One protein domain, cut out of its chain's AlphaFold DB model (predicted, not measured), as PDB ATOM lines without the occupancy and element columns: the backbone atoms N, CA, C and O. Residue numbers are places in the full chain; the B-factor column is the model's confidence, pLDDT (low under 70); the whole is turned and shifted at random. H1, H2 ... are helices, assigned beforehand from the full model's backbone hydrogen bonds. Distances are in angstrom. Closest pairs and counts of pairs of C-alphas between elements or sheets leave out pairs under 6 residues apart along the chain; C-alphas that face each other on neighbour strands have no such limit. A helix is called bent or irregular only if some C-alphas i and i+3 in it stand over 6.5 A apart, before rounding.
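What this domain is: This is residues 44 to 127 of the 200 residues of an uncharacterized protein of Clostridiales bacterium (UniProt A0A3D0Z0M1). Three helices, H3, H4 and H5, make a crossed core, with H5 kinked near residue 119, while two short helices, H1 and H2, lie off this core, joined by a long stretch of chain with no named element, residues 52 to 64. H1 lies beyond the end of H3 where H3 begins, H2 lies on the side of H3 away from H5, and the turn of residues 91 to 96 sticks out at the other end of H3. The printed part has 84 residues with five named helices, H1 to H5 in chain order, and no named strand; its class is all helix. The whole is compact, with a radius of gyration of the C-alphas of 12.2 A and spans of 36 by 31 by 19 A.

How they stand to each other: H5, residues 108 to 125, is the longest helix by residues, with 18 residues and a kink of 98 degrees near residue 119; it is irregular, C-alphas 120 and 123 being 9.6 A apart, and its line is a rough one. It touches H3, residues 79 to 93, closest at the C-alphas of Leu 87 and Arg 115, 6.7 A apart; their lines are about perpendicular, at 73 degrees. With residues 108 to 111 alone, H5 touches H4, residues 97 to 103, closest at the C-alphas of Val 98 and Arg 108, 5.5 A apart; their lines are about perpendicular, at 88 degrees. H3 touches H4 with residues 86 to 90 alone, the closest C-alphas being those of Val 90 and Val 97, 6.3 A apart, at a steep tilt of 48 degrees, opposite ways. H1, residues 44 to 51, and H2, residues 65 to 68, touch no helix; each is only just apart from H3, with closest C-alphas 8.5 A apart. In H1, H3 and H4 every O i to N i+4 pair is within hydrogen-bond range, in H5 10 of 14 are, and H2 is too short for such a pair.

Where its parts are: H5 measures 17.6 A from first to last C-alpha and ends with C-alpha 125 at (-29.805, 49.663, -41.302). H3 measures 20.8 A and begins with C-alpha 79 at (-36.587, 51.742, -50.013). H4 measures 10.0 A, H2 4.9 A and H1 10.5 A, and H1 begins with C-alpha 44 at (-43.327, 66.206, -49.353).

The domain as a whole: The two C-alphas farthest apart, those of Asp 44 and Gln 94, are 36.2 A apart. The link from H1 to H2, residues 52 to 64, is long; that from H2 to H3 is short, and those from H3 to H4 and from H4 to H5 are tight. The printed part has no cut. Its mean pLDDT is 92.9, and no printed residue is under 70.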
ATOM      1  N   ASP A  44     -43.815  66.181 -50.735       88.50
ATOM      2  CA  ASP A  44     -43.327  66.206 -49.353       88.50
ATOM      3  C   ASP A  44     -42.762  64.852 -48.902       88.50
ATOM      4  O   ASP A  44     -41.626  64.779 -48.425       88.50
ATOM      5  N   LYS A  45     -43.497  63.745 -49.109       88.69
ATOM      6  CA  LYS A  45     -43.004  62.401 -48.759       88.69
ATOM      7  C   LYS A  45     -41.766  62.048 -49.582       88.69
ATOM      8  O   LYS A  45     -40.803  61.504 -49.043       88.69
ATOM      9  N   ARG A  46     -41.727  62.410 -50.874       91.94
ATOM     10  CA  ARG A  46     -40.545  62.172 -51.737       91.94
ATOM     11  C   ARG A  46     -39.328  62.910 -51.216       91.94
ATOM     12  O   ARG A  46     -38.231  62.352 -51.211       91.94
ATOM     13  N   GLN A  47     -39.502  64.167 -50.821       92.88
ATOM     14  CA  GLN A  47     -38.431  64.989 -50.271       92.88
ATOM     15  C   GLN A  47     -37.937  64.428 -48.935       92.88
ATOM     16  O   GLN A  47     -36.728  64.265 -48.769       92.88
ATOM     17  N   ALA A  48     -38.845  64.028 -48.040       94.12
ATOM     18  CA  ALA A  48     -38.496  63.393 -46.771       94.12
ATOM     19  C   ALA A  48     -37.694  62.094 -46.978       94.12
ATOM     20  O   ALA A  48     -36.616  61.929 -46.404       94.12
ATOM     21  N   LEU A  49     -38.151  61.212 -47.876       94.94
ATOM     22  CA  LEU A  49     -37.438  59.979 -48.223       94.94
ATOM     23  C   LEU A  49     -36.056  60.264 -48.828       94.94
ATOM     24  O   LEU A  49     -35.093  59.555 -48.534       94.94
ATOM     25  N   ARG A  50     -35.911  61.308 -49.654       94.19
ATOM     26  CA  ARG A  50     -34.595  61.719 -50.179       94.19
ATOM     27  C   ARG A  50     -33.671  62.202 -49.070       94.19
ATOM     28  O   ARG A  50     -32.524  61.758 -49.027       94.19
ATOM     29  N   ALA A  51     -34.161  63.069 -48.185       93.50
ATOM     30  CA  ALA A  51     -33.387  63.618 -47.074       93.50
ATOM     31  C   ALA A  51     -32.854  62.508 -46.153       93.50
ATOM     32  O   ALA A  51     -31.697  62.543 -45.739       93.50
ATOM     33  N   GLN A  52     -33.664  61.473 -45.926       93.44
ATOM     34  CA  GLN A  52     -33.314  60.313 -45.102       93.44
ATOM     35  C   GLN A  52     -32.630  59.181 -45.886       93.44
ATOM     36  O   GLN A  52     -32.400  58.104 -45.346       93.44
ATOM     37  N   ARG A  53     -32.311  59.379 -47.174       93.12
ATOM     38  CA  ARG A  53     -31.715  58.347 -48.051       93.12
ATOM     39  C   ARG A  53     -32.514  57.036 -48.104       93.12
ATOM     40  O   ARG A  53     -31.957  55.962 -48.351       93.12
ATOM     41  N   ALA A  54     -33.820  57.159 -47.925       95.75
ATOM     42  CA  ALA A  54     -34.812  56.103 -48.018       95.75
ATOM     43  C   ALA A  54     -35.569  56.132 -49.357       95.75
ATOM     44  O   ALA A  54     -36.362  55.240 -49.616       95.75
ATOM     45  N   LEU A  55     -35.320  57.104 -50.248       95.75
ATOM     46  CA  LEU A  55     -35.950  57.087 -51.571       95.75
ATOM     47  C   LEU A  55     -35.399  55.930 -52.423       95.75
ATOM     48  O   LEU A  55     -34.194  55.861 -52.705       95.75
ATOM     49  N   HIS A  56     -36.297  55.060 -52.878       95.00
ATOM     50  CA  HIS A  56     -35.990  53.971 -53.792       95.00
ATOM     51  C   HIS A  56     -35.607  54.534 -55.176       95.00
ATOM     52  O   HIS A  56     -36.370  55.309 -55.755       95.00
ATOM     53  N   PRO A  57     -34.430  54.186 -55.737       92.19
ATOM     54  CA  PRO A  57     -33.980  54.731 -57.021       92.19
ATOM     55  C   PRO A  57     -34.718  54.151 -58.234       92.19
ATOM     56  O   PRO A  57     -34.769  54.810 -59.264       92.19
ATOM     57  N   HIS A  58     -35.247  52.931 -58.105       93.44
ATOM     58  CA  HIS A  58     -35.899  52.177 -59.185       93.44
ATOM     59  C   HIS A  58     -37.234  51.550 -58.742       93.44
ATOM     60  O   HIS A  58     -37.337  50.322 -58.703       93.44
ATOM     61  N   PRO A  59     -38.206  52.350 -58.263       93.88
ATOM     62  CA  PRO A  59     -39.498  51.849 -57.774       93.88
ATOM     63  C   PRO A  59     -40.243  51.010 -58.826       93.88
ATOM     64  O   PRO A  59     -40.923  50.053 -58.482       93.88
ATOM     65  N   GLU A  60     -40.043  51.302 -60.113       93.88
ATOM     66  CA  GLU A  60     -40.626  50.587 -61.252       93.88
ATOM     67  C   GLU A  60     -40.198  49.117 -61.363       93.88
ATOM     68  O   GLU A  60     -40.802  48.351 -62.108       93.88
ATOM     69  N   ARG A  61     -39.141  48.712 -60.648       95.12
ATOM     70  CA  ARG A  61     -38.649  47.328 -60.637       95.12
ATOM     71  C   ARG A  61     -39.325  46.456 -59.582       95.12
ATOM     72  O   ARG A  61     -39.078  45.254 -59.572       95.12
ATOM     73  N   VAL A  62     -40.122  47.041 -58.690       96.12
ATOM     74  CA  VAL A  62     -40.856  46.304 -57.660       96.12
ATOM     75  C   VAL A  62     -42.121  45.734 -58.299       96.12
ATOM     76  O   VAL A  62     -43.038  46.472 -58.652       96.12
ATOM     77  N   SER A  63     -42.152  44.417 -58.486       95.12
ATOM     78  CA  SER A  63     -43.262  43.695 -59.111       95.12
ATOM     79  C   SER A  63     -44.043  42.795 -58.157       95.12
ATOM     80  O   SER A  63     -45.034  42.203 -58.575       95.12
ATOM     81  N   ASP A  64     -43.631  42.680 -56.890       94.06
ATOM     82  CA  ASP A  64     -44.391  41.929 -55.892       94.06
ATOM     83  C   ASP A  64     -45.796  42.534 -55.723       94.06
ATOM     84  O   ASP A  64     -45.966  43.750 -55.592       94.06
ATOM     85  N   GLU A  65     -46.802  41.660 -55.720       91.62
ATOM     86  CA  GLU A  65     -48.230  41.991 -55.655       91.62
ATOM     87  C   GLU A  65     -48.577  42.929 -54.489       91.62
ATOM     88  O   GLU A  65     -49.493  43.744 -54.599       91.62
ATOM     89  N   LEU A  66     -47.809  42.862 -53.394       90.94
ATOM     90  CA  LEU A  66     -47.969  43.725 -52.227       90.94
ATOM     91  C   LEU A  66     -47.878  45.219 -52.581       90.94
ATOM     92  O   LEU A  66     -48.600  46.023 -51.999       90.94
ATOM     93  N   PHE A  67     -47.033  45.573 -53.555       91.88
ATOM     94  CA  PHE A  67     -46.802  46.947 -54.019       91.88
ATOM     95  C   PHE A  67     -47.582  47.305 -55.290       91.88
ATOM     96  O   PHE A  67     -47.611  48.471 -55.676       91.88
ATOM     97  N   GLN A  68     -48.199  46.321 -55.951       85.19
ATOM     98  CA  GLN A  68     -49.048  46.545 -57.127       85.19
ATOM     99  C   GLN A  68     -50.532  46.712 -56.775       85.19
ATOM    100  O   GLN A  68     -51.326  47.136 -57.614       85.19
ATOM    101  N   GLY A  69     -50.919  46.359 -55.548       73.75
ATOM    102  CA  GLY A  69     -52.299  46.429 -55.091       73.75
ATOM    103  C   GLY A  69     -52.832  47.852 -54.907       73.75
ATOM    104  O   GLY A  69     -52.113  48.846 -54.929       73.75
ATOM    105  N   THR A  70     -54.135  47.940 -54.643       76.69
ATOM    106  CA  THR A  70     -54.831  49.196 -54.316       76.69
ATOM    107  C   THR A  70     -54.585  49.673 -52.883       76.69
ATOM    108  O   THR A  70     -55.112  50.712 -52.489       76.69
ATOM    109  N   ASN A  71     -53.822  48.921 -52.083       82.50
ATOM    110  CA  ASN A  71     -53.552  49.262 -50.694       82.50
ATOM    111  C   ASN A  71     -52.535  50.418 -50.617       82.50
ATOM    112  O   ASN A  71     -51.363  50.203 -50.931       82.50
ATOM    113  N   PRO A  72     -52.926  51.612 -50.131       80.88
ATOM    114  CA  PRO A  72     -52.043  52.778 -50.090       80.88
ATOM    115  C   PRO A  72     -50.908  52.660 -49.058       80.88
ATOM    116  O   PRO A  72     -50.056  53.543 -48.987       80.88
ATOM    117  N   PHE A  73     -50.902  51.607 -48.233       89.31
ATOM    118  CA  PHE A  73     -49.876  51.381 -47.218       89.31
ATOM    119  C   PHE A  73     -48.512  51.007 -47.814       89.31
ATOM    120  O   PHE A  73     -47.487  51.404 -47.260       89.31
ATOM    121  N   PHE A  74     -48.487  50.243 -48.912       93.06
ATOM    122  CA  PHE A  74     -47.250  49.757 -49.524       93.06
ATOM    123  C   PHE A  74     -46.777  50.710 -50.613       93.06
ATOM    124  O   PHE A  74     -47.477  50.977 -51.585       93.06
ATOM    125  N   ASP A  75     -45.568  51.221 -50.436       92.75
ATOM    126  CA  ASP A  75     -45.004  52.282 -51.246       92.75
ATOM    127  C   ASP A  75     -43.693  51.823 -51.906       92.75
ATOM    128  O   ASP A  75     -42.668  51.698 -51.226       92.75
ATOM    129  N   PRO A  76     -43.667  51.609 -53.236       94.81
ATOM    130  CA  PRO A  76     -42.458  51.168 -53.927       94.81
ATOM    131  C   PRO A  76     -41.357  52.242 -53.940       94.81
ATOM    132  O   PRO A  76     -40.200  51.939 -54.240       94.81
ATOM    133  N   HIS A  77     -41.681  53.501 -53.620       94.25
ATOM    134  CA  HIS A  77     -40.698  54.575 -53.492       94.25
ATOM    135  C   HIS A  77     -39.995  54.590 -52.131       94.25
ATOM    136  O   HIS A  77     -38.957  55.249 -52.015       94.25
ATOM    137  N   ASP A  78     -40.498  53.874 -51.123       95.88
ATOM    138  CA  ASP A  78     -39.853  53.737 -49.818       95.88
ATOM    139  C   ASP A  78     -38.916  52.520 -49.807       95.88
ATOM    140  O   ASP A  78     -39.313  51.370 -49.626       95.88
ATOM    141  N   LEU A  79     -37.619  52.774 -49.979       97.19
ATOM    142  CA  LEU A  79     -36.587  51.742 -50.013       97.19
ATOM    143  C   LEU A  79     -36.537  50.900 -48.738       97.19
ATOM    144  O   LEU A  79     -36.207  49.714 -48.809       97.19
ATOM    145  N   VAL A  80     -36.789  51.514 -47.582       97.75
ATOM    146  CA  VAL A  80     -36.736  50.818 -46.295       97.75
ATOM    147  C   VAL A  80     -37.904  49.845 -46.215       97.75
ATOM    148  O   VAL A  80     -37.680  48.681 -45.886       97.75
ATOM    149  N   GLN A  81     -39.105  50.280 -46.604       97.50
ATOM    150  CA  GLN A  81     -40.286  49.418 -46.646       97.50
ATOM    151  C   GLN A  81     -40.113  48.260 -47.634       97.50
ATOM    152  O   GLN A  81     -40.325  47.108 -47.258       97.50
ATOM    153  N   VAL A  82     -39.655  48.531 -48.863       97.81
ATOM    154  CA  VAL A  82     -39.433  47.485 -49.878       97.81
ATOM    155  C   VAL A  82     -38.425  46.445 -49.375       97.81
ATOM    156  O   VAL A  82     -38.661  45.243 -49.486       97.81
ATOM    157  N   LYS A  83     -37.312  46.870 -48.759       98.00
ATOM    158  CA  LYS A  83     -36.332  45.930 -48.189       98.00
ATOM    159  C   LYS A  83     -36.883  45.151 -46.998       98.00
ATOM    160  O   LYS A  83     -36.598  43.962 -46.892       98.00
ATOM    161  N   TYR A  84     -37.633  45.798 -46.111       97.94
ATOM    162  CA  TYR A  84     -38.210  45.135 -44.945       97.94
ATOM    163  C   TYR A  84     -39.211  44.057 -45.365       97.94
ATOM    164  O   TYR A  84     -39.091  42.913 -44.931       97.94
ATOM    165  N   GLU A  85     -40.139  44.382 -46.267       97.00
ATOM    166  CA  GLU A  85     -41.130  43.418 -46.748       97.00
ATOM    167  C   GLU A  85     -40.474  42.281 -47.548       97.00
ATOM    168  O   GLU A  85     -40.893  41.134 -47.415       97.00
ATOM    169  N   MET A  86     -39.383  42.540 -48.284       96.88
ATOM    170  CA  MET A  86     -38.590  41.482 -48.926       96.88
ATOM    171  C   MET A  86     -38.027  40.490 -47.895       96.88
ATOM    172  O   MET A  86     -38.122  39.278 -48.092       96.88
ATOM    173  N   LEU A  87     -37.429  40.989 -46.807       97.06
ATOM    174  CA  LEU A  87     -36.878  40.145 -45.740       97.06
ATOM    175  C   LEU A  87     -37.991  39.362 -45.045       97.06
ATOM    176  O   LEU A  87     -37.937  38.135 -44.972       97.06
ATOM    177  N   ARG A  88     -39.043  40.066 -44.619       95.75
ATOM    178  CA  ARG A  88     -40.209  39.481 -43.957       95.75
ATOM    179  C   ARG A  88     -40.851  38.378 -44.798       95.75
ATOM    180  O   ARG A  88     -41.239  37.355 -44.248       95.75
ATOM    181  N   ARG A  89     -40.946  38.554 -46.119       93.69
ATOM    182  CA  ARG A  89     -41.518  37.563 -47.044       93.69
ATOM    183  C   ARG A  89     -40.733  36.252 -47.041       93.69
ATOM    184  O   ARG A  89     -41.349  35.190 -47.038       93.69
ATOM    185  N   VAL A  90     -39.402  36.315 -47.041       93.06
ATOM    186  CA  VAL A  90     -38.558  35.110 -46.975       93.06
ATOM    187  C   VAL A  90     -38.712  34.418 -45.619       93.06
ATOM    188  O   VAL A  90     -38.902  33.206 -45.590       93.06
ATOM    189  N   GLU A  91     -38.701  35.182 -44.525       89.44
ATOM    190  CA  GLU A  91     -38.830  34.643 -43.162       89.44
ATOM    191  C   GLU A  91     -40.213  34.022 -42.892       89.44
ATOM    192  O   GLU A  91     -40.310  32.945 -42.314       89.44
ATOM    193  N   GLN A  92     -41.301  34.669 -43.328       86.81
ATOM    194  CA  GLN A  92     -42.666  34.217 -43.031       86.81
ATOM    195  C   GLN A  92     -43.194  33.169 -44.014       86.81
ATOM    196  O   GLN A  92     -43.944  32.285 -43.610       86.81
ATOM    197  N   ASN A  93     -42.823  33.250 -45.298       73.38
ATOM    198  CA  ASN A  93     -43.474  32.460 -46.350       73.38
ATOM    199  C   ASN A  93     -42.565  31.377 -46.954       73.38
ATOM    200  O   ASN A  93     -42.964  30.755 -47.937       73.38
ATOM    201  N   GLN A  94     -41.345  31.187 -46.427       72.75
ATOM    202  CA  GLN A  94     -40.343  30.214 -46.905       72.75
ATOM    203  C   GLN A  94     -40.096  30.264 -48.426       72.75
ATOM    204  O   GLN A  94     -39.683  29.283 -49.046       72.75
ATOM    205  N   ARG A  95     -40.350  31.418 -49.056       76.56
ATOM    206  CA  ARG A  95     -40.149  31.586 -50.495       76.56
ATOM    207  C   ARG A  95     -38.658  31.606 -50.831       76.56
ATOM    208  O   ARG A  95     -37.861  32.130 -50.046       76.56
ATOM    209  N   PRO A  96     -38.258  31.124 -52.022       90.81
ATOM    210  CA  PRO A  96     -36.869  31.191 -52.441       90.81
ATOM    211  C   PRO A  96     -36.348  32.632 -52.417       90.81
ATOM    212  O   PRO A  96     -36.962  33.554 -52.965       90.81
ATOM    213  N   VAL A  97     -35.169  32.820 -51.821       93.06
ATOM    214  CA  VAL A  97     -34.496  34.128 -51.715       93.06
ATOM    215  C   VAL A  97     -34.341  34.795 -53.083       93.06
ATOM    216  O   VAL A  97     -34.500  36.005 -53.209       93.06
ATOM    217  N   VAL A  98     -34.017  34.014 -54.117       93.19
ATOM    218  CA  VAL A  98     -33.772  34.529 -55.472       93.19
ATOM    219  C   VAL A  98     -35.041  35.099 -56.092       93.19
ATOM    220  O   VAL A  98     -35.009  36.202 -56.632       93.19
ATOM    221  N   GLU A  99     -36.140  34.355 -56.020       94.12
ATOM    222  CA  GLU A  99     -37.429  34.775 -56.572       94.12
ATOM    223  C   GLU A  99     -37.964  35.990 -55.826       94.12
ATOM    224  O   GLU A  99     -38.353  36.974 -56.451       94.12
ATOM    225  N   THR A 100     -37.879  35.966 -54.495       95.06
ATOM    226  CA  THR A 100     -38.321  37.082 -53.657       95.06
ATOM    227  C   THR A 100     -37.495  38.334 -53.933       95.06
ATOM    228  O   THR A 100     -38.055  39.382 -54.224       95.06
ATOM    229  N   ALA A 101     -36.162  38.246 -53.948       95.25
ATOM    230  CA  ALA A 101     -35.326  39.402 -54.268       95.25
ATOM    231  C   ALA A 101     -35.674  39.998 -55.643       95.25
ATOM    232  O   ALA A 101     -35.791  41.216 -55.761       95.25
ATOM    233  N   ARG A 102     -35.902  39.152 -56.658       96.19
ATOM    234  CA  ARG A 102     -36.298  39.597 -58.003       96.19
ATOM    235  C   ARG A 102     -37.655  40.301 -58.010       96.19
ATOM    236  O   ARG A 102     -37.748  41.365 -58.612       96.19
ATOM    237  N   ALA A 103     -38.665  39.751 -57.334       95.69
ATOM    238  CA  ALA A 103     -39.993  40.363 -57.238       95.69
ATOM    239  C   ALA A 103     -39.955  41.735 -56.542       95.69
ATOM    240  O   ALA A 103     -40.710  42.640 -56.879       95.69
ATOM    241  N   PHE A 104     -39.021  41.934 -55.615       96.50
ATOM    242  CA  PHE A 104     -38.807  43.214 -54.941       96.50
ATOM    243  C   PHE A 104     -37.810  44.133 -55.677       96.50
ATOM    244  O   PHE A 104     -37.370  45.138 -55.126       96.50
ATOM    245  N   GLY A 105     -37.434  43.813 -56.921       96.00
ATOM    246  CA  GLY A 105     -36.577  44.661 -57.756       96.00
ATOM    247  C   GLY A 105     -35.084  44.629 -57.409       96.00
ATOM    248  O   GLY A 105     -34.325  45.502 -57.844       96.00
ATOM    249  N   PHE A 106     -34.636  43.628 -56.649       96.50
ATOM    250  CA  PHE A 106     -33.263  43.486 -56.175       96.50
ATOM    251  C   PHE A 106     -32.558  42.231 -56.698       96.50
ATOM    252  O   PHE A 106     -33.150  41.254 -57.154       96.50
ATOM    253  N   SER A 107     -31.230  42.248 -56.603       94.31
ATOM    254  CA  SER A 107     -30.409  41.063 -56.829       94.31
ATOM    255  C   SER A 107     -30.224  40.272 -55.532       94.31
ATOM    256  O   SER A 107     -30.303  40.809 -54.427       94.31
ATOM    257  N   ARG A 108     -29.897  38.983 -55.659       94.56
ATOM    258  CA  ARG A 108     -29.639  38.098 -54.511       94.56
ATOM    259  C   ARG A 108     -28.587  38.652 -53.521       94.56
ATOM    260  O   ARG A 108     -28.830  38.560 -52.323       94.56
ATOM    261  N   PRO A 109     -27.454  39.256 -53.940       94.62
ATOM    262  CA  PRO A 109     -26.509  39.860 -52.992       94.62
ATOM    263  C   PRO A 109     -27.110  40.979 -52.132       94.62
ATOM    264  O   PRO A 109     -26.741  41.113 -50.967       94.62
ATOM    265  N   ILE A 110     -28.050  41.761 -52.675       94.19
ATOM    266  CA  ILE A 110     -28.717  42.837 -51.930       94.19
ATOM    267  C   ILE A 110     -29.575  42.267 -50.799       94.19
ATOM    268  O   ILE A 110     -29.610  42.873 -49.734       94.19
ATOM    269  N   PHE A 111     -30.194  41.095 -50.983       95.94
ATOM    270  CA  PHE A 111     -30.922  40.416 -49.907       95.94
ATOM    271  C   PHE A 111     -30.023  40.161 -48.695       95.94
ATOM    272  O   PHE A 111     -30.346  40.584 -47.592       95.94
ATOM    273  N   TYR A 112     -28.862  39.531 -48.896       96.31
ATOM    274  CA  TYR A 112     -27.964  39.215 -47.782       96.31
ATOM    275  C   TYR A 112     -27.374  40.468 -47.129       96.31
ATOM    276  O   TYR A 112     -27.233  40.509 -45.910       96.31
ATOM    277  N   GLN A 113     -27.078  41.507 -47.917       95.50
ATOM    278  CA  GLN A 113     -26.645  42.797 -47.373       95.50
ATOM    279  C   GLN A 113     -27.744  43.460 -46.539       95.50
ATOM    280  O   GLN A 113     -27.465  43.960 -45.454       95.50
ATOM    281  N   ALA A 114     -28.985  43.458 -47.029       96.19
ATOM    282  CA  ALA A 114     -30.127  44.005 -46.308       96.19
ATOM    283  C   ALA A 114     -30.393  43.222 -45.019       96.19
ATOM    284  O   ALA A 114     -30.588  43.844 -43.982       96.19
ATOM    285  N   ARG A 115     -30.331  41.885 -45.067       97.12
ATOM    286  CA  ARG A 115     -30.509  41.025 -43.894       97.12
ATOM    287  C   ARG A 115     -29.464  41.322 -42.824       97.12
ATOM    288  O   ARG A 115     -29.835  41.649 -41.707       97.12
ATOM    289  N   GLY A 116     -28.179  41.319 -43.184       96.69
ATOM    290  CA  GLY A 116     -27.111  41.628 -42.230       96.69
ATOM    291  C   GLY A 116     -27.205  43.052 -41.669       96.69
ATOM    292  O   GLY A 116     -26.976  43.268 -40.483       96.69
ATOM    293  N   ALA A 117     -27.589  44.034 -42.490       96.12
ATOM    294  CA  ALA A 117     -27.793  45.404 -42.016       96.12
ATOM    295  C   ALA A 117     -29.004  45.531 -41.074       96.12
ATOM    296  O   ALA A 117     -28.951  46.298 -40.113       96.12
ATOM    297  N   PHE A 118     -30.074  44.778 -41.333       96.75
ATOM    298  CA  PHE A 118     -31.251  44.719 -40.472       96.75
ATOM    299  C   PHE A 118     -30.952  44.027 -39.139       96.75
ATOM    300  O   PHE A 118     -31.320  44.546 -38.094       96.75
ATOM    301  N   GLU A 119     -30.230  42.907 -39.153       96.44
ATOM    302  CA  GLU A 119     -29.793  42.211 -37.935       96.44
ATOM    303  C   GLU A 119     -28.886  43.099 -37.067       96.44
ATOM    304  O   GLU A 119     -29.010  43.104 -35.846       96.44
ATOM    305  N   ALA A 120     -28.005  43.889 -37.688       95.56
ATOM    306  CA  ALA A 120     -27.065  44.743 -36.966       95.56
ATOM    307  C   ALA A 120     -27.682  46.047 -36.428       95.56
ATOM    308  O   ALA A 120     -27.249  46.541 -35.388       95.56
ATOM    309  N   ALA A 121     -28.632  46.652 -37.150       95.31
ATOM    310  CA  ALA A 121     -29.088  48.020 -36.875       95.31
ATOM    311  C   ALA A 121     -30.605  48.237 -37.036       95.31
ATOM    312  O   ALA A 121     -31.065  49.379 -37.012       95.31
ATOM    313  N   GLY A 122     -31.390  47.175 -37.223       96.12
ATOM    314  CA  GLY A 122     -32.834  47.242 -37.436       96.12
ATOM    315  C   GLY A 122     -33.228  47.975 -38.722       96.12
ATOM    316  O   GLY A 122     -32.487  48.014 -39.708       96.12
ATOM    317  N   LEU A 123     -34.413  48.596 -38.715       95.94
ATOM    318  CA  LEU A 123     -34.924  49.383 -39.847       95.94
ATOM    319  C   LEU A 123     -33.970  50.505 -40.312       95.94
ATOM    320  O   LEU A 123     -33.799  50.645 -41.525       95.94
ATOM    321  N   PRO A 124     -33.295  51.267 -39.422       94.12
ATOM    322  CA  PRO A 124     -32.279  52.238 -39.842       94.12
ATOM    323  C   PRO A 124     -31.170  51.642 -40.722       94.12
ATOM    324  O   PRO A 124     -30.688  52.304 -41.642       94.12
ATOM    325  N   GLY A 125     -30.805  50.373 -40.502       94.81
ATOM    326  CA  GLY A 125     -29.805  49.663 -41.302       94.81
ATOM    327  C   GLY A 125     -30.187  49.494 -42.778       94.81
ATOM    328  O   GLY A 125     -29.307  49.387 -43.635       94.81
ATOM    329  N   LEU A 126     -31.482  49.529 -43.109       96.19
ATOM    330  CA  LEU A 126     -31.986  49.315 -44.469       96.19
ATOM    331  C   LEU A 126     -31.848  50.543 -45.386       96.19
ATOM    332  O   LEU A 126     -31.976  50.412 -46.611       96.19
ATOM    333  N   GLN A 127     -31.544  51.720 -44.840       94.00
ATOM    334  CA  GLN A 127     -31.322  52.942 -45.619       94.00
ATOM    335  C   GLN A 127     -30.077  52.829 -46.519       94.00
ATOM    336  O   GLN A 127     -29.217  51.959 -46.345       94.00
TER     337      GLN A 127